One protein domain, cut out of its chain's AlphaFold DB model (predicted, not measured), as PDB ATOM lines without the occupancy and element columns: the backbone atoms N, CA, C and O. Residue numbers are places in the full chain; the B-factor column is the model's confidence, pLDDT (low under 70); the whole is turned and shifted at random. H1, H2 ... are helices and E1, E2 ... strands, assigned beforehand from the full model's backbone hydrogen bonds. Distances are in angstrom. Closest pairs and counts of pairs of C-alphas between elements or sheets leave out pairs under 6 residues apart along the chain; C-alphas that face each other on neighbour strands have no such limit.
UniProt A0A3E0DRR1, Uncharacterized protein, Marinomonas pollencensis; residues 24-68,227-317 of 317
ATOM      1  N   SER A  24     -55.470   1.509  -8.231       64.06
ATOM      2  CA  SER A  24     -54.662   0.376  -7.800       64.06
ATOM      3  C   SER A  24     -54.555   0.424  -6.276       64.06
ATOM      4  O   SER A  24     -54.109   1.433  -5.729       64.06
ATOM      5  N   ASN A  25     -54.903  -0.662  -5.581       68.19
ATOM      6  CA  ASN A  25     -54.689  -0.795  -4.134       68.19
ATOM      7  C   ASN A  25     -53.241  -0.453  -3.737       68.19
ATOM      8  O   ASN A  25     -53.018   0.217  -2.733       68.19
ATOM      9  N   THR A  26     -52.259  -0.810  -4.575       72.69
ATOM     10  CA  THR A  26     -50.865  -0.382  -4.407       72.69
ATOM     11  C   THR A  26     -50.736   1.140  -4.346       72.69
ATOM     12  O   THR A  26     -50.105   1.651  -3.432       72.69
ATOM     13  N   SER A  27     -51.347   1.877  -5.279       74.06
ATOM     14  CA  SER A  27     -51.274   3.346  -5.294       74.06
ATOM     15  C   SER A  27     -51.912   3.983  -4.058       74.06
ATOM     16  O   SER A  27     -51.366   4.944  -3.525       74.06
ATOM     17  N   MET A  28     -53.005   3.406  -3.547       75.12
ATOM     18  CA  MET A  28     -53.637   3.870  -2.310       75.12
ATOM     19  C   MET A  28     -52.738   3.644  -1.092       75.12
ATOM     20  O   MET A  28     -52.597   4.537  -0.263       75.12
ATOM     21  N   ILE A  29     -52.098   2.474  -0.996       78.38
ATOM     22  CA  ILE A  29     -51.159   2.168   0.092       78.38
ATOM     23  C   ILE A  29     -49.951   3.108   0.032       78.38
ATOM     24  O   ILE A  29     -49.545   3.651   1.059       78.38
ATOM     25  N   MET A  30     -49.409   3.344  -1.165       82.62
ATOM     26  CA  MET A  30     -48.295   4.272  -1.366       82.62
ATOM     27  C   MET A  30     -48.674   5.712  -0.982       82.62
ATOM     28  O   MET A  30     -47.884   6.368  -0.316       82.62
ATOM     29  N   ASP A  31     -49.876   6.198  -1.321       80.12
ATOM     30  CA  ASP A  31     -50.349   7.533  -0.900       80.12
ATOM     31  C   ASP A  31     -50.562   7.629   0.619       80.12
ATOM     32  O   ASP A  31     -50.188   8.616   1.249       80.12
ATOM     33  N   ALA A  32     -51.148   6.596   1.230       77.31
ATOM     34  CA  ALA A  32     -51.474   6.605   2.654       77.31
ATOM     35  C   ALA A  32     -50.231   6.533   3.559       77.31
ATOM     36  O   ALA A  32     -50.228   7.108   4.652       77.31
ATOM     37  N   THR A  33     -49.196   5.818   3.114       80.56
ATOM     38  CA  THR A  33     -48.010   5.500   3.928       80.56
ATOM     39  C   THR A  33     -46.730   6.183   3.446       80.56
ATOM     40  O   THR A  33     -45.796   6.331   4.224       80.56
ATOM     41  N   GLY A  34     -46.656   6.598   2.179       86.88
ATOM     42  CA  GLY A  34     -45.419   7.055   1.536       86.88
ATOM     43  C   GLY A  34     -44.478   5.924   1.097       86.88
ATOM     44  O   GLY A  34     -43.372   6.201   0.633       86.88
ATOM     45  N   ALA A  35     -44.889   4.660   1.238       90.25
ATOM     46  CA  ALA A  35     -44.088   3.504   0.854       90.25
ATOM     47  C   ALA A  35     -43.812   3.454  -0.654       90.25
ATOM     48  O   ALA A  35     -44.601   3.935  -1.472       90.25
ATOM     49  N   LYS A  36     -42.714   2.798  -1.038       93.44
ATOM     50  CA  LYS A  36     -42.385   2.530  -2.440       93.44
ATOM     51  C   LYS A  36     -42.246   1.039  -2.699       93.44
ATOM     52  O   LYS A  36     -41.948   0.243  -1.808       93.44
ATOM     53  N   LYS A  37     -42.461   0.673  -3.962       92.88
ATOM     54  CA  LYS A  37     -42.313  -0.706  -4.420       92.88
ATOM     55  C   LYS A  37     -40.883  -1.197  -4.248       92.88
ATOM     56  O   LYS A  37     -39.937  -0.477  -4.549       92.88
ATOM     57  N   GLY A  38     -40.749  -2.445  -3.819       92.62
ATOM     58  CA  GLY A  38     -39.473  -3.126  -3.672       92.62
ATOM     59  C   GLY A  38     -38.643  -2.654  -2.477       92.62
ATOM     60  O   GLY A  38     -37.524  -3.137  -2.315       92.62
ATOM     61  N   GLU A  39     -39.136  -1.736  -1.646       95.69
ATOM     62  CA  GLU A  39     -38.436  -1.291  -0.441       95.69
ATOM     63  C   GLU A  39     -38.730  -2.212   0.750       95.69
ATOM     64  O   GLU A  39     -39.811  -2.781   0.870       95.69
ATOM     65  N   LEU A  40     -37.744  -2.358   1.633       95.62
ATOM     66  CA  LEU A  40     -37.843  -3.066   2.911       95.62
ATOM     67  C   LEU A  40     -37.212  -2.181   3.993       95.62
ATOM     68  O   LEU A  40     -36.343  -1.368   3.660       95.62
ATOM     69  N   PRO A  41     -37.605  -2.322   5.270       94.69
ATOM     70  CA  PRO A  41     -36.996  -1.546   6.345       94.69
ATOM     71  C   PRO A  41     -35.525  -1.929   6.530       94.69
ATOM     72  O   PRO A  41     -35.140  -3.069   6.289       94.69
ATOM     73  N   ALA A  42     -34.691  -0.998   6.984       93.25
ATOM     74  CA  ALA A  42     -33.304  -1.310   7.315       93.25
ATOM     75  C   ALA A  42     -33.210  -1.877   8.738       93.25
ATOM     76  O   ALA A  42     -33.681  -1.253   9.689       93.25
ATOM     77  N   PHE A  43     -32.551  -3.026   8.895       91.44
ATOM     78  CA  PHE A  43     -32.234  -3.602  10.202       91.44
ATOM     79  C   PHE A  43     -30.725  -3.584  10.437       91.44
ATOM     80  O   PHE A  43     -29.949  -3.933   9.556       91.44
ATOM     81  N   GLN A  44     -30.298  -3.218  11.647       86.25
ATOM     82  CA  GLN A  44     -28.875  -3.249  12.016       86.25
ATOM     83  C   GLN A  44     -28.350  -4.678  12.233       86.25
ATOM     84  O   GLN A  44     -27.145  -4.911  12.193       86.25
ATOM     85  N   GLN A  45     -29.246  -5.636  12.481       87.69
ATOM     86  CA  GLN A  45     -28.888  -7.023  12.746       87.69
ATOM     87  C   GLN A  45     -28.553  -7.750  11.426       87.69
ATOM     88  O   GLN A  45     -29.409  -7.798  10.533       87.69
ATOM     89  N   PRO A  46     -27.353  -8.352  11.290       91.00
ATOM     90  CA  PRO A  46     -26.953  -9.044  10.062       91.00
ATOM     91  C   PRO A  46     -27.906 -10.174   9.665       91.00
ATOM     92  O   PRO A  46     -28.224 -10.325   8.489       91.00
ATOM     93  N   ASP A  47     -28.422 -10.924  10.641       91.81
ATOM     94  CA  ASP A  47     -29.353 -12.028  10.392       91.81
ATOM     95  C   ASP A  47     -30.646 -11.564   9.708       91.81
ATOM     96  O   ASP A  47     -31.136 -12.231   8.801       91.81
ATOM     97  N   PHE A  48     -31.178 -10.395  10.081       93.31
ATOM     98  CA  PHE A  48     -32.383  -9.853   9.442       93.31
ATOM     99  C   PHE A  48     -32.098  -9.297   8.059       93.31
ATOM    100  O   PHE A  48     -32.921  -9.459   7.162       93.31
ATOM    101  N   THR A  49     -30.920  -8.708   7.855       93.50
ATOM    102  CA  THR A  49     -30.485  -8.290   6.516       93.50
ATOM    103  C   THR A  49     -30.379  -9.504   5.585       93.50
ATOM    104  O   THR A  49     -30.884  -9.479   4.462       93.50
ATOM    105  N   ASN A  50     -29.807 -10.609   6.074       94.06
ATOM    106  CA  ASN A  50     -29.740 -11.870   5.335       94.06
ATOM    107  C   ASN A  50     -31.137 -12.459   5.082       94.06
ATOM    108  O   ASN A  50     -31.424 -12.889   3.966       94.06
ATOM    109  N   ALA A  51     -32.029 -12.425   6.078       95.00
ATOM    110  CA  ALA A  51     -33.409 -12.886   5.931       95.00
ATOM    111  C   ALA A  51     -34.187 -12.077   4.879       95.00
ATOM    112  O   ALA A  51     -34.958 -12.653   4.118       95.00
ATOM    113  N   GLN A  52     -33.971 -10.761   4.789       95.75
ATOM    114  CA  GLN A  52     -34.569  -9.910   3.755       95.75
ATOM    115  C   GLN A  52     -34.066 -10.245   2.349       95.75
ATOM    116  O   GLN A  52     -34.844 -10.230   1.392       95.75
ATOM    117  N   ALA A  53     -32.772 -10.546   2.211       94.62
ATOM    118  CA  ALA A  53     -32.201 -10.982   0.942       94.62
ATOM    119  C   ALA A  53     -32.762 -12.350   0.516       94.62
ATOM    120  O   ALA A  53     -33.156 -12.511  -0.642       94.62
ATOM    121  N   ASP A  54     -32.862 -13.306   1.447       94.62
ATOM    122  CA  ASP A  54     -33.460 -14.615   1.167       94.62
ATOM    123  C   ASP A  54     -34.947 -14.489   0.817       94.62
ATOM    124  O   ASP A  54     -35.382 -15.050  -0.186       94.62
ATOM    125  N   PHE A  55     -35.707 -13.656   1.538       95.75
ATOM    126  CA  PHE A  55     -37.099 -13.339   1.206       95.75
ATOM    127  C   PHE A  55     -37.255 -12.873  -0.244       95.75
ATOM    128  O   PHE A  55     -38.052 -13.453  -0.979       95.75
ATOM    129  N   ARG A  56     -36.469 -11.880  -0.687       95.38
ATOM    130  CA  ARG A  56     -36.525 -11.383  -2.073       95.38
ATOM    131  C   ARG A  56     -36.233 -12.489  -3.082       95.38
ATOM    132  O   ARG A  56     -36.973 -12.637  -4.048       95.38
ATOM    133  N   LYS A  57     -35.191 -13.285  -2.833       95.44
ATOM    134  CA  LYS A  57     -34.793 -14.397  -3.705       95.44
ATOM    135  C   LYS A  57     -35.887 -15.464  -3.802       95.44
ATOM    136  O   LYS A  57     -36.193 -15.946  -4.890       95.44
ATOM    137  N   LYS A  58     -36.480 -15.845  -2.669       94.75
ATOM    138  CA  LYS A  58     -37.542 -16.856  -2.588       94.75
ATOM    139  C   LYS A  58     -38.839 -16.365  -3.221       94.75
ATOM    140  O   LYS A  58     -39.501 -17.139  -3.910       94.75
ATOM    141  N   LEU A  59     -39.162 -15.089  -3.039       93.81
ATOM    142  CA  LEU A  59     -40.307 -14.455  -3.676       93.81
ATOM    143  C   LEU A  59     -40.137 -14.382  -5.198       93.81
ATOM    144  O   LEU A  59     -41.046 -14.742  -5.936       93.81
ATOM    145  N   GLU A  60     -38.958 -13.986  -5.677       94.12
ATOM    146  CA  GLU A  60     -38.635 -13.984  -7.105       94.12
ATOM    147  C   GLU A  60     -38.722 -15.396  -7.704       94.12
ATOM    148  O   GLU A  60     -39.331 -15.589  -8.756       94.12
ATOM    149  N   GLN A  61     -38.189 -16.409  -7.011       93.25
ATOM    150  CA  GLN A  61     -38.336 -17.808  -7.420       93.25
ATOM    151  C   GLN A  61     -39.815 -18.207  -7.525       93.25
ATOM    152  O   GLN A  61     -40.207 -18.829  -8.515       93.25
ATOM    153  N   TYR A  62     -40.633 -17.844  -6.534       91.25
ATOM    154  CA  TYR A  62     -42.068 -18.107  -6.557       91.25
ATOM    155  C   TYR A  62     -42.745 -17.415  -7.747       91.25
ATOM    156  O   TYR A  62     -43.426 -18.087  -8.512       91.25
ATOM    157  N   HIS A  63     -42.498 -16.126  -7.983       89.75
ATOM    158  CA  HIS A  63     -43.074 -15.404  -9.124       89.75
ATOM    159  C   HIS A  63     -42.671 -15.976 -10.484       89.75
ATOM    160  O   HIS A  63     -43.478 -15.993 -11.409       89.75
ATOM    161  N   ASN A  64     -41.439 -16.469 -10.608       91.94
ATOM    162  CA  ASN A  64     -40.942 -17.024 -11.865       91.94
ATOM    163  C   ASN A  64     -41.457 -18.442 -12.143       91.94
ATOM    164  O   ASN A  64     -41.517 -18.854 -13.299       91.94
ATOM    165  N   THR A  65     -41.800 -19.209 -11.104       89.62
ATOM    166  CA  THR A  65     -42.136 -20.640 -11.237       89.62
ATOM    167  C   THR A  65     -43.576 -20.984 -10.862       89.62
ATOM    168  O   THR A  65     -44.056 -22.051 -11.236       89.62
ATOM    169  N   ASN A  66     -44.269 -20.110 -10.127       84.75
ATOM    170  CA  ASN A  66     -45.532 -20.376  -9.430       84.75
ATOM    171  C   ASN A  66     -45.486 -21.625  -8.530       84.75
ATOM    172  O   ASN A  66     -46.504 -22.279  -8.294       84.75
ATOM    173  N   GLN A  67     -44.300 -21.976  -8.026       85.00
ATOM    174  CA  GLN A  67     -44.080 -23.125  -7.152       85.00
ATOM    175  C   GLN A  67     -43.478 -22.685  -5.820       85.00
ATOM    176  O   GLN A  67     -42.709 -21.724  -5.756       85.00
ATOM    177  N   MET A  68     -43.820 -23.405  -4.746       84.69
ATOM    178  CA  MET A  68     -43.210 -23.179  -3.436       84.69
ATOM    179  C   MET A  68     -41.688 -23.327  -3.548       84.69
ATOM    180  O   MET A  68     -41.220 -24.343  -4.070       84.69
ATOM    181  N   SER A 227     -51.243 -14.949  -0.830       83.56
ATOM    182  CA  SER A 227     -50.242 -14.089  -0.194       83.56
ATOM    183  C   SER A 227     -48.990 -14.907   0.091       83.56
ATOM    184  O   SER A 227     -49.095 -16.006   0.645       83.56
ATOM    185  N   PHE A 228     -47.826 -14.366  -0.259       88.62
ATOM    186  CA  PHE A 228     -46.533 -14.955   0.061       88.62
ATOM    187  C   PHE A 228     -46.064 -14.428   1.411       88.62
ATOM    188  O   PHE A 228     -45.925 -13.221   1.603       88.62
ATOM    189  N   ILE A 229     -45.828 -15.334   2.354       91.56
ATOM    190  CA  ILE A 229     -45.446 -15.031   3.730       91.56
ATOM    191  C   ILE A 229     -44.102 -15.694   3.995       91.56
ATOM    192  O   ILE A 229     -43.956 -16.901   3.838       91.56
ATOM    193  N   TYR A 230     -43.130 -14.916   4.441       94.12
ATOM    194  CA  TYR A 230     -41.838 -15.401   4.895       94.12
ATOM    195  C   TYR A 230     -41.647 -15.018   6.356       94.12
ATOM    196  O   TYR A 230     -41.757 -13.850   6.719       94.12
ATOM    197  N   THR A 231     -41.322 -15.989   7.193       94.56
ATOM    198  CA  THR A 231     -41.051 -15.800   8.614       94.56
ATOM    199  C   THR A 231     -39.647 -16.290   8.924       94.56
ATOM    200  O   THR A 231     -39.301 -17.432   8.634       94.56
ATOM    201  N   TYR A 232     -38.854 -15.436   9.558       95.56
ATOM    202  CA  TYR A 232     -37.568 -15.769  10.154       95.56
ATOM    203  C   TYR A 232     -37.665 -15.589  11.662       95.56
ATOM    204  O   TYR A 232     -38.056 -14.521  12.126       95.56
ATOM    205  N   LYS A 233     -37.310 -16.603  12.443       93.50
ATOM    206  CA  LYS A 233     -37.314 -16.537  13.905       93.50
ATOM    207  C   LYS A 233     -35.953 -16.944  14.442       93.50
ATOM    208  O   LYS A 233     -35.460 -18.011  14.099       93.50
ATOM    209  N   LYS A 234     -35.382 -16.125  15.323       91.69
ATOM    210  CA  LYS A 234     -34.112 -16.397  16.002       91.69
ATOM    211  C   LYS A 234     -34.198 -15.921  17.445       91.69
ATOM    212  O   LYS A 234     -34.377 -14.737  17.711       91.69
ATOM    213  N   GLY A 235     -34.077 -16.852  18.390       88.62
ATOM    214  CA  GLY A 235     -34.184 -16.544  19.817       88.62
ATOM    215  C   GLY A 235     -35.517 -15.878  20.180       88.62
ATOM    216  O   GLY A 235     -36.580 -16.487  20.041       88.62
ATOM    217  N   ASN A 236     -35.446 -14.644  20.684       91.19
ATOM    218  CA  ASN A 236     -36.610 -13.859  21.108       91.19
ATOM    219  C   ASN A 236     -37.231 -13.029  19.984       91.19
ATOM    220  O   ASN A 236     -38.308 -12.462  20.183       91.19
ATOM    221  N   ASP A 237     -36.570 -12.959  18.835       93.31
ATOM    222  CA  ASP A 237     -36.991 -12.127  17.729       93.31
ATOM    223  C   ASP A 237     -37.618 -12.950  16.605       93.31
ATOM    224  O   ASP A 237     -37.207 -14.075  16.300       93.31
ATOM    225  N   GLN A 238     -38.609 -12.353  15.953       93.81
ATOM    226  CA  GLN A 238     -39.258 -12.908  14.778       93.81
ATOM    227  C   GLN A 238     -39.541 -11.804  13.763       93.81
ATOM    228  O   GLN A 238     -40.139 -10.784  14.092       93.81
ATOM    229  N   LEU A 239     -39.160 -12.031  12.515       95.25
ATOM    230  CA  LEU A 239     -39.423 -11.165  11.382       95.25
ATOM    231  C   LEU A 239     -40.397 -11.864  10.433       95.25
ATOM    232  O   LEU A 239     -40.084 -12.927   9.906       95.25
ATOM    233  N   ASN A 240     -41.553 -11.257  10.189       93.88
ATOM    234  CA  ASN A 240     -42.502 -11.673   9.162       93.88
ATOM    235  C   ASN A 240     -42.443 -10.671   8.008       93.88
ATOM    236  O   ASN A 240     -42.539  -9.471   8.243       93.88
ATOM    237  N   MET A 241     -42.319 -11.147   6.777       96.06
ATOM    238  CA  MET A 241     -42.341 -10.352   5.552       96.06
ATOM    239  C   MET A 241     -43.394 -10.932   4.620       96.06
ATOM    240  O   MET A 241     -43.435 -12.141   4.398       96.06
ATOM    241  N   ILE A 242     -44.276 -10.077   4.120       92.19
ATOM    242  CA  ILE A 242     -45.469 -10.491   3.392       92.19
ATOM    243  C   ILE A 242     -45.566  -9.688   2.105       92.19
ATOM    244  O   ILE A 242     -45.469  -8.460   2.128       92.19
ATOM    245  N   GLU A 243     -45.834 -10.373   1.001       89.00
ATOM    246  CA  GLU A 243     -46.402  -9.752  -0.186       89.00
ATOM    247  C   GLU A 243     -47.829 -10.261  -0.384       89.00
ATOM    248  O   GLU A 243     -48.084 -11.464  -0.471       89.00
ATOM    249  N   ALA A 244     -48.769  -9.320  -0.437       81.88
ATOM    250  CA  ALA A 244     -50.157  -9.615  -0.740       81.88
ATOM    251  C   ALA A 244     -50.421  -9.413  -2.243       81.88
ATOM    252  O   ALA A 244     -49.961  -8.420  -2.818       81.88
ATOM    253  N   PRO A 245     -51.246 -10.265  -2.877       73.50
ATOM    254  CA  PRO A 245     -51.618 -10.122  -4.289       73.50
ATOM    255  C   PRO A 245     -52.403  -8.834  -4.564       73.50
ATOM    256  O   PRO A 245     -52.447  -8.328  -5.684       73.50
ATOM    257  N   SER A 246     -53.037  -8.272  -3.533       68.56
ATOM    258  CA  SER A 246     -53.742  -6.997  -3.612       68.56
ATOM    259  C   SER A 246     -52.793  -5.804  -3.725       68.56
ATOM    260  O   SER A 246     -53.237  -4.739  -4.144       68.56
ATOM    261  N   SER A 247     -51.508  -5.945  -3.393       75.31
ATOM    262  CA  SER A 247     -50.532  -4.853  -3.413       75.31
ATOM    263  C   SER A 247     -49.158  -5.321  -3.912       75.31
ATOM    264  O   SER A 247     -48.169  -5.209  -3.182       75.31
ATOM    265  N   PRO A 248     -49.063  -5.813  -5.159       81.69
ATOM    266  CA  PRO A 248     -47.835  -6.404  -5.677       81.69
ATOM    267  C   PRO A 248     -46.680  -5.397  -5.659       81.69
ATOM    268  O   PRO A 248     -46.819  -4.230  -6.058       81.69
ATOM    269  N   GLY A 249     -45.530  -5.865  -5.191       85.44
ATOM    270  CA  GLY A 249     -44.305  -5.106  -4.988       85.44
ATOM    271  C   GLY A 249     -44.279  -4.252  -3.721       85.44
ATOM    272  O   GLY A 249     -43.247  -3.642  -3.464       85.44
ATOM    273  N   ILE A 250     -45.361  -4.168  -2.938       88.56
ATOM    274  CA  ILE A 250     -45.346  -3.524  -1.617       88.56
ATOM    275  C   ILE A 250     -45.271  -4.611  -0.553       88.56
ATOM    276  O   ILE A 250     -46.161  -5.454  -0.453       88.56
ATOM    277  N   TYR A 251     -44.205  -4.571   0.241       92.44
ATOM    278  CA  TYR A 251     -43.948  -5.565   1.272       92.44
ATOM    279  C   TYR A 251     -44.400  -5.059   2.636       92.44
ATOM    280  O   TYR A 251     -44.047  -3.952   3.042       92.44
ATOM    281  N   PHE A 252     -45.141  -5.891   3.360       92.19
ATOM    282  CA  PHE A 252     -45.493  -5.648   4.753       92.19
ATOM    283  C   PHE A 252     -44.534  -6.422   5.640       92.19
ATOM    284  O   PHE A 252     -44.423  -7.642   5.523       92.19
ATOM    285  N   THR A 253     -43.835  -5.721   6.525       95.06
ATOM    286  CA  THR A 253     -42.867  -6.329   7.439       95.06
ATOM    287  C   THR A 253     -43.320  -6.138   8.879       95.06
ATOM    288  O   THR A 253     -43.703  -5.041   9.274       95.06
ATOM    289  N   GLN A 254     -43.264  -7.193   9.685       94.38
ATOM    290  CA  GLN A 254     -43.512  -7.141  11.121       94.38
ATOM    291  C   GLN A 254     -42.331  -7.751  11.869       94.38
ATOM    292  O   GLN A 254     -41.986  -8.907  11.639       94.38
ATOM    293  N   HIS A 255     -41.726  -6.993  12.776       94.75
ATOM    294  CA  HIS A 255     -40.650  -7.457  13.648       94.75
ATOM    295  C   HIS A 255     -41.168  -7.566  15.077       94.75
ATOM    296  O   HIS A 255     -41.468  -6.556  15.703       94.75
ATOM    297  N   PHE A 256     -41.287  -8.787  15.584       93.44
ATOM    298  CA  PHE A 256     -41.674  -9.107  16.950       93.44
ATOM    299  C   PHE A 256     -40.433  -9.330  17.810       93.44
ATOM    300  O   PHE A 256     -39.521 -10.047  17.408       93.44
ATOM    301  N   ILE A 257     -40.447  -8.769  19.016       94.19
ATOM    302  CA  ILE A 257     -39.416  -8.915  20.039       94.19
ATOM    303  C   ILE A 257     -40.086  -9.401  21.316       94.19
ATOM    304  O   ILE A 257     -40.911  -8.698  21.907       94.19
ATOM    305  N   THR A 258     -39.710 -10.592  21.766       93.25
ATOM    306  CA  THR A 258     -40.124 -11.124  23.065       93.25
ATOM    307  C   THR A 258     -39.229 -10.535  24.148       93.25
ATOM    308  O   THR A 258     -38.059 -10.894  24.268       93.25
ATOM    309  N   LEU A 259     -39.779  -9.615  24.937       92.06
ATOM    310  CA  LEU A 259     -39.076  -8.953  26.036       92.06
ATOM    311  C   LEU A 259     -39.009  -9.852  27.277       92.06
ATOM    312  O   LEU A 259     -37.989  -9.887  27.956       92.06
ATOM    313  N   ASN A 260     -40.085 -10.596  27.549       91.31
ATOM    314  CA  ASN A 260     -40.162 -11.584  28.625       91.31
ATOM    315  C   ASN A 260     -40.967 -12.800  28.138       91.31
ATOM    316  O   ASN A 260     -42.090 -12.646  27.657       91.31
ATOM    317  N   LYS A 261     -40.389 -14.003  28.245       88.31
ATOM    318  CA  LYS A 261     -41.039 -15.254  27.819       88.31
ATOM    319  C   LYS A 261     -42.114 -15.731  28.793       88.31
ATOM    320  O   LYS A 261     -43.138 -16.225  28.337       88.31
ATOM    321  N   GLU A 262     -41.882 -15.590  30.095       89.94
ATOM    322  CA  GLU A 262     -42.790 -16.060  31.149       89.94
ATOM    323  C   GLU A 262     -44.115 -15.298  31.104       89.94
ATOM    324  O   GLU A 262     -45.184 -15.897  31.134       89.94
ATOM    325  N   GLU A 263     -44.040 -13.980  30.926       86.38
ATOM    326  CA  GLU A 263     -45.211 -13.100  30.829       86.38
ATOM    327  C   GLU A 263     -45.718 -12.924  29.384       86.38
ATOM    328  O   GLU A 263     -46.639 -12.149  29.121       86.38
ATOM    329  N   GLN A 264     -45.069 -13.580  28.413       86.69
ATOM    330  CA  GLN A 264     -45.312 -13.399  26.975       86.69
ATOM    331  C   GLN A 264     -45.393 -11.915  26.576       86.69
ATOM    332  O   GLN A 264     -46.266 -11.486  25.813       86.69
ATOM    333  N   ARG A 265     -44.491 -11.110  27.139       90.62
ATOM    334  CA  ARG A 265     -44.418  -9.676  26.885       90.62
ATOM    335  C   ARG A 265     -43.715  -9.462  25.556       90.62
ATOM    336  O   ARG A 265     -42.513  -9.703  25.439       90.62
ATOM    337  N   ILE A 266     -44.463  -9.024  24.553       89.88
ATOM    338  CA  ILE A 266     -43.996  -8.890  23.172       89.88
ATOM    339  C   ILE A 266     -44.200  -7.451  22.711       89.88
ATOM    340  O   ILE A 266     -45.243  -6.842  22.946       89.88
ATOM    341  N   ARG A 267     -43.198  -6.913  22.023       93.38
ATOM    342  CA  ARG A 267     -43.303  -5.672  21.255       93.38
ATOM    343  C   ARG A 267     -43.197  -6.008  19.777       93.38
ATOM    344  O   ARG A 267     -42.360  -6.824  19.412       93.38
ATOM    345  N   SER A 268     -44.007  -5.385  18.936       92.81
ATOM    346  CA  SER A 268     -43.911  -5.518  17.489       92.81
ATOM    347  C   SER A 268     -43.724  -4.166  16.816       92.81
ATOM    348  O   SER A 268     -44.320  -3.172  17.217       92.81
ATOM    349  N   TYR A 269     -42.900  -4.132  15.778       93.81
ATOM    350  CA  TYR A 269     -42.754  -2.998  14.873       93.81
ATOM    351  C   TYR A 269     -43.313  -3.396  13.516       93.81
ATOM    352  O   TYR A 269     -43.050  -4.501  13.040       93.81
ATOM    353  N   ARG A 270     -44.100  -2.516  12.910       92.81
ATOM    354  CA  ARG A 270     -44.786  -2.750  11.641       92.81
ATOM    355  C   ARG A 270     -44.264  -1.769  10.597       92.81
ATOM    356  O   ARG A 270     -43.981  -0.612  10.910       92.81
ATOM    357  N   TYR A 271     -44.081  -2.265   9.381       92.94
ATOM    358  CA  TYR A 271     -43.559  -1.492   8.268       92.94
ATOM    359  C   TYR A 271     -44.322  -1.807   6.985       92.94
ATOM    360  O   TYR A 271     -44.593  -2.975   6.689       92.94
ATOM    361  N   THR A 272     -44.556  -0.772   6.184       91.56
ATOM    362  CA  THR A 272     -45.034  -0.874   4.804       91.56
ATOM    363  C   THR A 272     -43.936  -0.333   3.894       91.56
ATOM    364  O   THR A 272     -43.551   0.835   3.980       91.56
ATOM    365  N   GLY A 273     -43.379  -1.187   3.033       92.88
ATOM    366  CA  GLY A 273     -42.118  -0.887   2.353       92.88
ATOM    367  C   GLY A 273     -41.002  -0.638   3.375       92.88
ATOM    368  O   GLY A 273     -40.837  -1.412   4.314       92.88
ATOM    369  N   ALA A 274     -40.258   0.462   3.233       95.06
ATOM    370  CA  ALA A 274     -39.279   0.903   4.234       95.06
ATOM    371  C   ALA A 274     -39.866   1.783   5.358       95.06
ATOM    372  O   ALA A 274     -39.145   2.146   6.289       95.06
ATOM    373  N   VAL A 275     -41.147   2.159   5.286       93.25
ATOM    374  CA  VAL A 275     -41.752   3.118   6.219       93.25
ATOM    375  C   VAL A 275     -42.205   2.408   7.487       93.25
ATOM    376  O   VAL A 275     -42.970   1.452   7.415       93.25
ATOM    377  N   HIS A 276     -41.770   2.897   8.650       92.19
ATOM    378  CA  HIS A 276     -42.277   2.458   9.950       92.19
ATOM    379  C   HIS A 276     -43.707   2.977  10.147       92.19
ATOM    380  O   HIS A 276     -43.920   4.184  10.255       92.19
ATOM    381  N   ASP A 277     -44.683   2.070  10.173       87.31
ATOM    382  CA  ASP A 277     -46.112   2.400  10.166       87.31
ATOM    383  C   ASP A 277     -46.835   2.054  11.472       87.31
ATOM    384  O   ASP A 277     -48.008   2.394  11.633       87.31
ATOM    385  N   GLY A 278     -46.143   1.460  12.448       87.62
ATOM    386  CA  GLY A 278     -46.702   1.342  13.784       87.62
ATOM    387  C   GLY A 278     -45.921   0.493  14.772       87.62
ATOM    388  O   GLY A 278     -45.082  -0.329  14.412       87.62
ATOM    389  N   VAL A 279     -46.302   0.634  16.039       89.69
ATOM    390  CA  VAL A 279     -45.792  -0.153  17.163       89.69
ATOM    391  C   VAL A 279     -46.950  -0.874  17.839       89.69
ATOM    392  O   VAL A 279     -47.937  -0.254  18.236       89.69
ATOM    393  N   GLY A 280     -46.820  -2.191  17.961       88.56
ATOM    394  CA  GLY A 280     -47.721  -3.048  18.710       88.56
ATOM    395  C   GLY A 280     -47.088  -3.533  20.013       88.56
ATOM    396  O   GLY A 280     -45.869  -3.674  20.124       88.56
ATOM    397  N   ARG A 281     -47.913  -3.787  21.027       86.88
ATOM    398  CA  ARG A 281     -47.471  -4.260  22.346       86.88
ATOM    399  C   ARG A 281     -48.488  -5.243  22.911       86.88
ATOM    400  O   ARG A 281     -49.688  -4.965  22.892       86.88
ATOM    401  N   SER A 282     -48.020  -6.379  23.416       87.25
ATOM    402  CA  SER A 282     -48.880  -7.395  24.020       87.25
ATOM    403  C   SER A 282     -48.277  -8.010  25.275       87.25
ATOM    404  O   SER A 282     -47.063  -8.160  25.382       87.25
ATOM    405  N   LEU A 283     -49.146  -8.415  26.195       85.88
ATOM    406  CA  LEU A 283     -48.828  -9.129  27.429       85.88
ATOM    407  C   LEU A 283     -49.766 -10.336  27.533       85.88
ATOM    408  O   LEU A 283     -50.973 -10.175  27.345       85.88
ATOM    409  N   ASN A 284     -49.236 -11.537  27.789       84.31
ATOM    410  CA  ASN A 284     -50.027 -12.779  27.842       84.31
ATOM    411  C   ASN A 284     -50.957 -12.972  26.623       84.31
ATOM    412  O   ASN A 284     -52.131 -13.321  26.758       84.31
ATOM    413  N   GLY A 285     -50.452 -12.655  25.425       77.62
ATOM    414  CA  GLY A 285     -51.202 -12.776  24.169       77.62
ATOM    415  C   GLY A 285     -52.311 -11.737  23.954       77.62
ATOM    416  O   GLY A 285     -53.053 -11.839  22.978       77.62
ATOM    417  N   LYS A 286     -52.441 -10.726  24.822       80.94
ATOM    418  CA  LYS A 286     -53.444  -9.654  24.700       80.94
ATOM    419  C   LYS A 286     -52.787  -8.302  24.457       80.94
ATOM    420  O   LYS A 286     -51.705  -8.050  24.975       80.94
ATOM    421  N   ALA A 287     -53.444  -7.423  23.697       81.44
ATOM    422  CA  ALA A 287     -52.966  -6.054  23.491       81.44
ATOM    423  C   ALA A 287     -52.819  -5.323  24.838       81.44
ATOM    424  O   ALA A 287     -53.728  -5.370  25.667       81.44
ATOM    425  N   GLN A 288     -51.682  -4.667  25.056       85.00
ATOM    426  CA  GLN A 288     -51.350  -3.993  26.314       85.00
ATOM    427  C   GLN A 288     -50.571  -2.709  26.035       85.00
ATOM    428  O   GLN A 288     -49.652  -2.704  25.222       85.00
ATOM    429  N   GLY A 289     -50.896  -1.638  26.751       84.19
ATOM    430  CA  GLY A 289     -50.271  -0.331  26.605       84.19
ATOM    431  C   GLY A 289     -50.650   0.373  25.302       84.19
ATOM    432  O   GLY A 289     -51.591  -0.013  24.599       84.19
ATOM    433  N   LEU A 290     -49.898   1.428  24.992       85.44
ATOM    434  CA  LEU A 290     -50.103   2.244  23.801       85.44
ATOM    435  C   LEU A 290     -49.818   1.434  22.531       85.44
ATOM    436  O   LEU A 290     -48.762   0.821  22.397       85.44
ATOM    437  N   GLN A 291     -50.747   1.444  21.588       85.88
ATOM    438  CA  GLN A 291     -50.578   0.933  20.233       85.88
ATOM    439  C   GLN A 291     -50.517   2.137  19.310       85.88
ATOM    440  O   GLN A 291     -51.394   3.000  19.356       85.88
ATOM    441  N   GLU A 292     -49.491   2.192  18.480       85.56
ATOM    442  CA  GLU A 292     -49.204   3.347  17.639       85.56
ATOM    443  C   GLU A 292     -49.335   2.923  16.183       85.56
ATOM    444  O   GLU A 292     -48.831   1.868  15.785       85.56
ATOM    445  N   SER A 293     -50.032   3.724  15.388       84.25
ATOM    446  CA  SER A 293     -50.083   3.594  13.933       84.25
ATOM    447  C   SER A 293     -49.740   4.949  13.325       84.25
ATOM    448  O   SER A 293     -50.265   5.970  13.763       84.25
ATOM    449  N   PHE A 294     -48.866   4.968  12.328       80.38
ATOM    450  CA  PHE A 294     -48.324   6.181  11.718       80.38
ATOM    451  C   PHE A 294     -48.819   6.349  10.273       80.38
ATOM    452  O   PHE A 294     -49.479   5.475   9.713       80.38
ATOM    453  N   GLY A 295     -48.509   7.495   9.661       77.81
ATOM    454  CA  GLY A 295     -48.928   7.842   8.298       77.81
ATOM    455  C   GLY A 295     -50.170   8.733   8.253       77.81
ATOM    456  O   GLY A 295     -50.611   9.270   9.270       77.81
ATOM    457  N   LYS A 296     -50.741   8.902   7.055       74.19
ATOM    458  CA  LYS A 296     -51.832   9.861   6.780       74.19
ATOM    459  C   LYS A 296     -53.082   9.640   7.643       74.19
ATOM    460  O   LYS A 296     -53.792  10.594   7.943       74.19
ATOM    461  N   TYR A 297     -53.323   8.394   8.045       73.38
ATOM    462  CA  TYR A 297     -54.455   7.975   8.877       73.38
ATOM    463  C   TYR A 297     -53.998   7.353  10.207       73.38
ATOM    464  O   TYR A 297     -54.688   6.506  10.773       73.38
ATOM    465  N   GLY A 298     -52.806   7.736  10.676       71.56
ATOM    466  CA  GLY A 298     -52.238   7.245  11.926       71.56
ATOM    467  C   GLY A 298     -53.121   7.542  13.141       71.56
ATOM    468  O   GLY A 298     -53.854   8.530  13.180       71.56
ATOM    469  N   SER A 299     -53.058   6.669  14.142       78.94
ATOM    470  CA  SER A 299     -53.800   6.804  15.393       78.94
ATOM    471  C   SER A 299     -53.072   6.108  16.535       78.94
ATOM    472  O   SER A 299     -52.313   5.160  16.322       78.94
ATOM    473  N   ASN A 300     -53.347   6.574  17.751       81.44
ATOM    474  CA  ASN A 300     -52.826   6.000  18.980       81.44
ATOM    475  C   ASN A 300     -53.991   5.479  19.820       81.44
ATOM    476  O   ASN A 300     -54.930   6.221  20.106       81.44
ATOM    477  N   LEU A 301     -53.932   4.207  20.207       82.12
ATOM    478  CA  LEU A 301     -54.973   3.534  20.986       82.12
ATOM    479  C   LEU A 301     -54.347   2.874  22.212       82.12
ATOM    480  O   LEU A 301     -53.354   2.164  22.088       82.12
ATOM    481  N   CYS A 302     -54.917   3.086  23.394       82.12
ATOM    482  CA  CYS A 302     -54.402   2.511  24.635       82.12
ATOM    483  C   CYS A 302     -55.197   1.267  25.033       82.12
ATOM    484  O   CYS A 302     -56.426   1.310  25.075       82.12
ATOM    485  N   PHE A 303     -54.498   0.181  25.363       82.94
ATOM    486  CA  PHE A 303     -55.121  -1.070  25.787       82.94
ATOM    487  C   PHE A 303     -54.668  -1.516  27.175       82.94
ATOM    488  O   PHE A 303     -53.500  -1.380  27.526       82.94
ATOM    489  N   ASP A 304     -55.576  -2.123  27.931       82.75
ATOM    490  CA  ASP A 304     -55.276  -2.842  29.166       82.75
ATOM    491  C   ASP A 304     -55.892  -4.243  29.096       82.75
ATOM    492  O   ASP A 304     -57.104  -4.390  28.951       82.75
ATOM    493  N   GLN A 305     -55.054  -5.283  29.099       81.38
ATOM    494  CA  GLN A 305     -55.458  -6.688  28.966       81.38
ATOM    495  C   GLN A 305     -56.427  -6.958  27.798       81.38
ATOM    496  O   GLN A 305     -57.326  -7.797  27.887       81.38
ATOM    497  N   GLY A 306     -56.216  -6.282  26.667       73.50
ATOM    498  CA  GLY A 306     -57.035  -6.403  25.461       73.50
ATOM    499  C   GLY A 306     -58.301  -5.539  25.441       73.50
ATOM    500  O   GLY A 306     -59.067  -5.645  24.482       73.50
ATOM    501  N   GLU A 307     -58.527  -4.688  26.443       75.06
ATOM    502  CA  GLU A 307     -59.630  -3.723  26.480       75.06
ATOM    503  C   GLU A 307     -59.136  -2.311  26.150       75.06
ATOM    504  O   GLU A 307     -58.111  -1.870  26.662       75.06
ATOM    505  N   LEU A 308     -59.855  -1.598  25.276       77.62
ATOM    506  CA  LEU A 308     -59.540  -0.210  24.929       77.62
ATOM    507  C   LEU A 308     -59.876   0.702  26.115       77.62
ATOM    508  O   LEU A 308     -61.019   0.714  26.576       77.62
ATOM    509  N   VAL A 309     -58.912   1.499  26.570       78.12
ATOM    510  CA  VAL A 309     -59.073   2.399  27.719       78.12
ATOM    511  C   VAL A 309     -58.781   3.852  27.343       78.12
ATOM    512  O   VAL A 309     -57.907   4.146  26.530       78.12
ATOM    513  N   GLN A 310     -59.511   4.781  27.958       71.31
ATOM    514  CA  GLN A 310     -59.273   6.222  27.853       71.31
ATOM    515  C   GLN A 310     -58.474   6.676  29.083       71.31
ATOM    516  O   GLN A 310     -59.059   7.121  30.066       71.31
ATOM    517  N   LYS A 311     -57.146   6.500  29.084       61.31
ATOM    518  CA  LYS A 311     -56.269   6.981  30.171       61.31
ATOM    519  C   LYS A 311     -55.215   7.950  29.629       61.31
ATOM    520  O   LYS A 311     -54.649   7.701  28.568       61.31
ATOM    521  N   SER A 312     -54.971   9.035  30.367       55.56
ATOM    522  CA  SER A 312     -53.982  10.090  30.071       55.56
ATOM    523  C   SER A 312     -52.524   9.640  30.222       55.56
ATOM    524  O   SER A 312     -51.622  10.276  29.694       55.56
ATOM    525  N   ASP A 313     -52.312   8.531  30.917       53.56
ATOM    526  CA  ASP A 313     -51.040   8.050  31.444       53.56
ATOM    527  C   ASP A 313     -50.839   6.591  31.013       53.56
ATOM    528  O   ASP A 313     -50.501   5.707  31.793       53.56
ATOM    529  N   CYS A 314     -51.053   6.325  29.719       66.19
ATOM    530  CA  CYS A 314     -50.762   5.037  29.076       66.19
ATOM    531  C   CYS A 314     -49.241   4.759  28.954       66.19
ATOM    532  O   CYS A 314     -48.769   4.196  27.966       66.19
ATOM    533  N   GLU A 315     -48.472   5.175  29.958       53.69
ATOM    534  CA  GLU A 315     -47.054   4.903  30.159       53.69
ATOM    535  C   GLU A 315     -46.974   3.985  31.387       53.69
ATOM    536  O   GLU A 315     -47.386   4.342  32.478       53.69
ATOM    537  N   THR A 316     -46.528   2.742  31.316       51.53
ATOM    538  CA  THR A 316     -45.284   2.259  30.728       51.53
ATOM    539  C   THR A 316     -45.527   0.800  30.361       51.53
ATOM    540  O   THR A 316     -45.935   0.013  31.213       51.53
ATOM    541  N   PHE A 317     -45.322   0.439  29.091       51.94
ATOM    542  CA  PHE A 317     -45.292  -0.971  28.719       51.94
ATOM    543  C   PHE A 317     -44.021  -1.613  29.205       51.94
ATOM    544  O   PHE A 317     -42.912  -1.163  28.829       51.94
TER     545      PHE A 317
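What this domain is: This is residues 24 to 68 and 227 to 317 of the 317 residues of an uncharacterized protein of Marinomonas pollencensis (UniProt A0A3E0DRR1). A broad, arched and twisted sheet of seven strands makes a wall, with one long helix, H2, packed over one face of it near the E1 and E2 edge. A short helix, H1, only grazes the sheet with residues 29 to 33, and the last stretch, residues 305 to 317, follows E7 at the other edge. The 136 printed residues hold two named helices and seven named strands, in the order H1 H2 E1 E2 E3 E4 E5 E6 E7; the sheet runs E1 E2 E3 E4 E5 E6 E7, with its neighbours antiparallel. The class is mixed, helices and strands, and the whole is compact, with a radius of gyration of the C-alphas of 16.3 A and spans of 50 by 35 by 25 A.

How they stand to each other: H1, residues 25 to 33, comes first and only grazes the sheet that follows the cut. H2, residues 46 to 65, is apart from H1. In both helices every O i to N i+4 pair is within hydrogen-bond range. The seven strands, E1 residues 227 to 234, E2 237 to 243, E3 251 to 260, E4 265 to 272, E5 275 to 283, E6 289 to 293 and E7 299 to 304, form a meander, each strand the antiparallel neighbour of the one before. H2 lies over E1 and E2 at a height over the sheet of 8.9 A, in an arrangement of two layers, a helix on one face of a sheet. Its line and that of E1 stand at 26 degrees on the local plane, along the strands. The closest C-alphas of H2 and E1 are those of Phe 55 and Tyr 230, 6.3 A apart; those of H2 and E2 are Phe 48 and Leu 239, 7.4 A. The closest C-alphas of H1 and E5 are those of Thr 33 and Val 275, 7.1 A apart. E1 and E2 are a hairpin, with N 230 and O 241 at 2.8 A. In the hairpin of E2 and E3, N 240 and O 254 are 2.8 A apart. In that of E3 and E4, N 255 and O 269 are 2.8 A apart. E4 and E5, also a hairpin, have N 268 and O 280 at 2.8 A. The hairpin of E5 and E6 has N 279 and O 292 at 2.8 A. In the hairpin of E6 and E7, N 291 and O 301 are 2.8 A apart. E1 and E7 are the edge strands, and they are apart. From edge to edge the strands' lines turn by 55 degrees and the way across the sheet turns by 68 degrees, its curl.

Where its parts are: H1 begins at C-alpha 25, (-54.689, -0.795, -4.134), and is 12.2 A long from first to last C-alpha. H2 measures 28.6 A and begins at C-alpha 46, (-26.953, -9.044, 10.062). E1 measures 23.0 A, E2 20.4 A, E3 28.3 A, E4 23.8 A and E5 25.5 A. E6 is 13.3 A long, and E7, 16.9 A, ends at C-alpha 304, (-55.276, -2.842, 29.166). Outside the named strands, residues 286 to 287 pair antiparallel with residues 282 to 283 of E5, and residues 307 to 308 with residues 303 to 304 of E7.

The domain as a whole: The two C-alphas farthest apart, those of Thr 65 and Ser 312, are 52.8 A from each other. Residues 69 to 226 are not printed, and C-alphas 68 and 227 are 11.9 A apart across this cut. H1 to H2 is a long link of 12 residues, and E2 to E3 is a short link of 7. The mean pLDDT of the printed part is 85.7; residues 24 to 25, 246 and 311 to 317 are under 70. Phe 317 is the last residue of the chain.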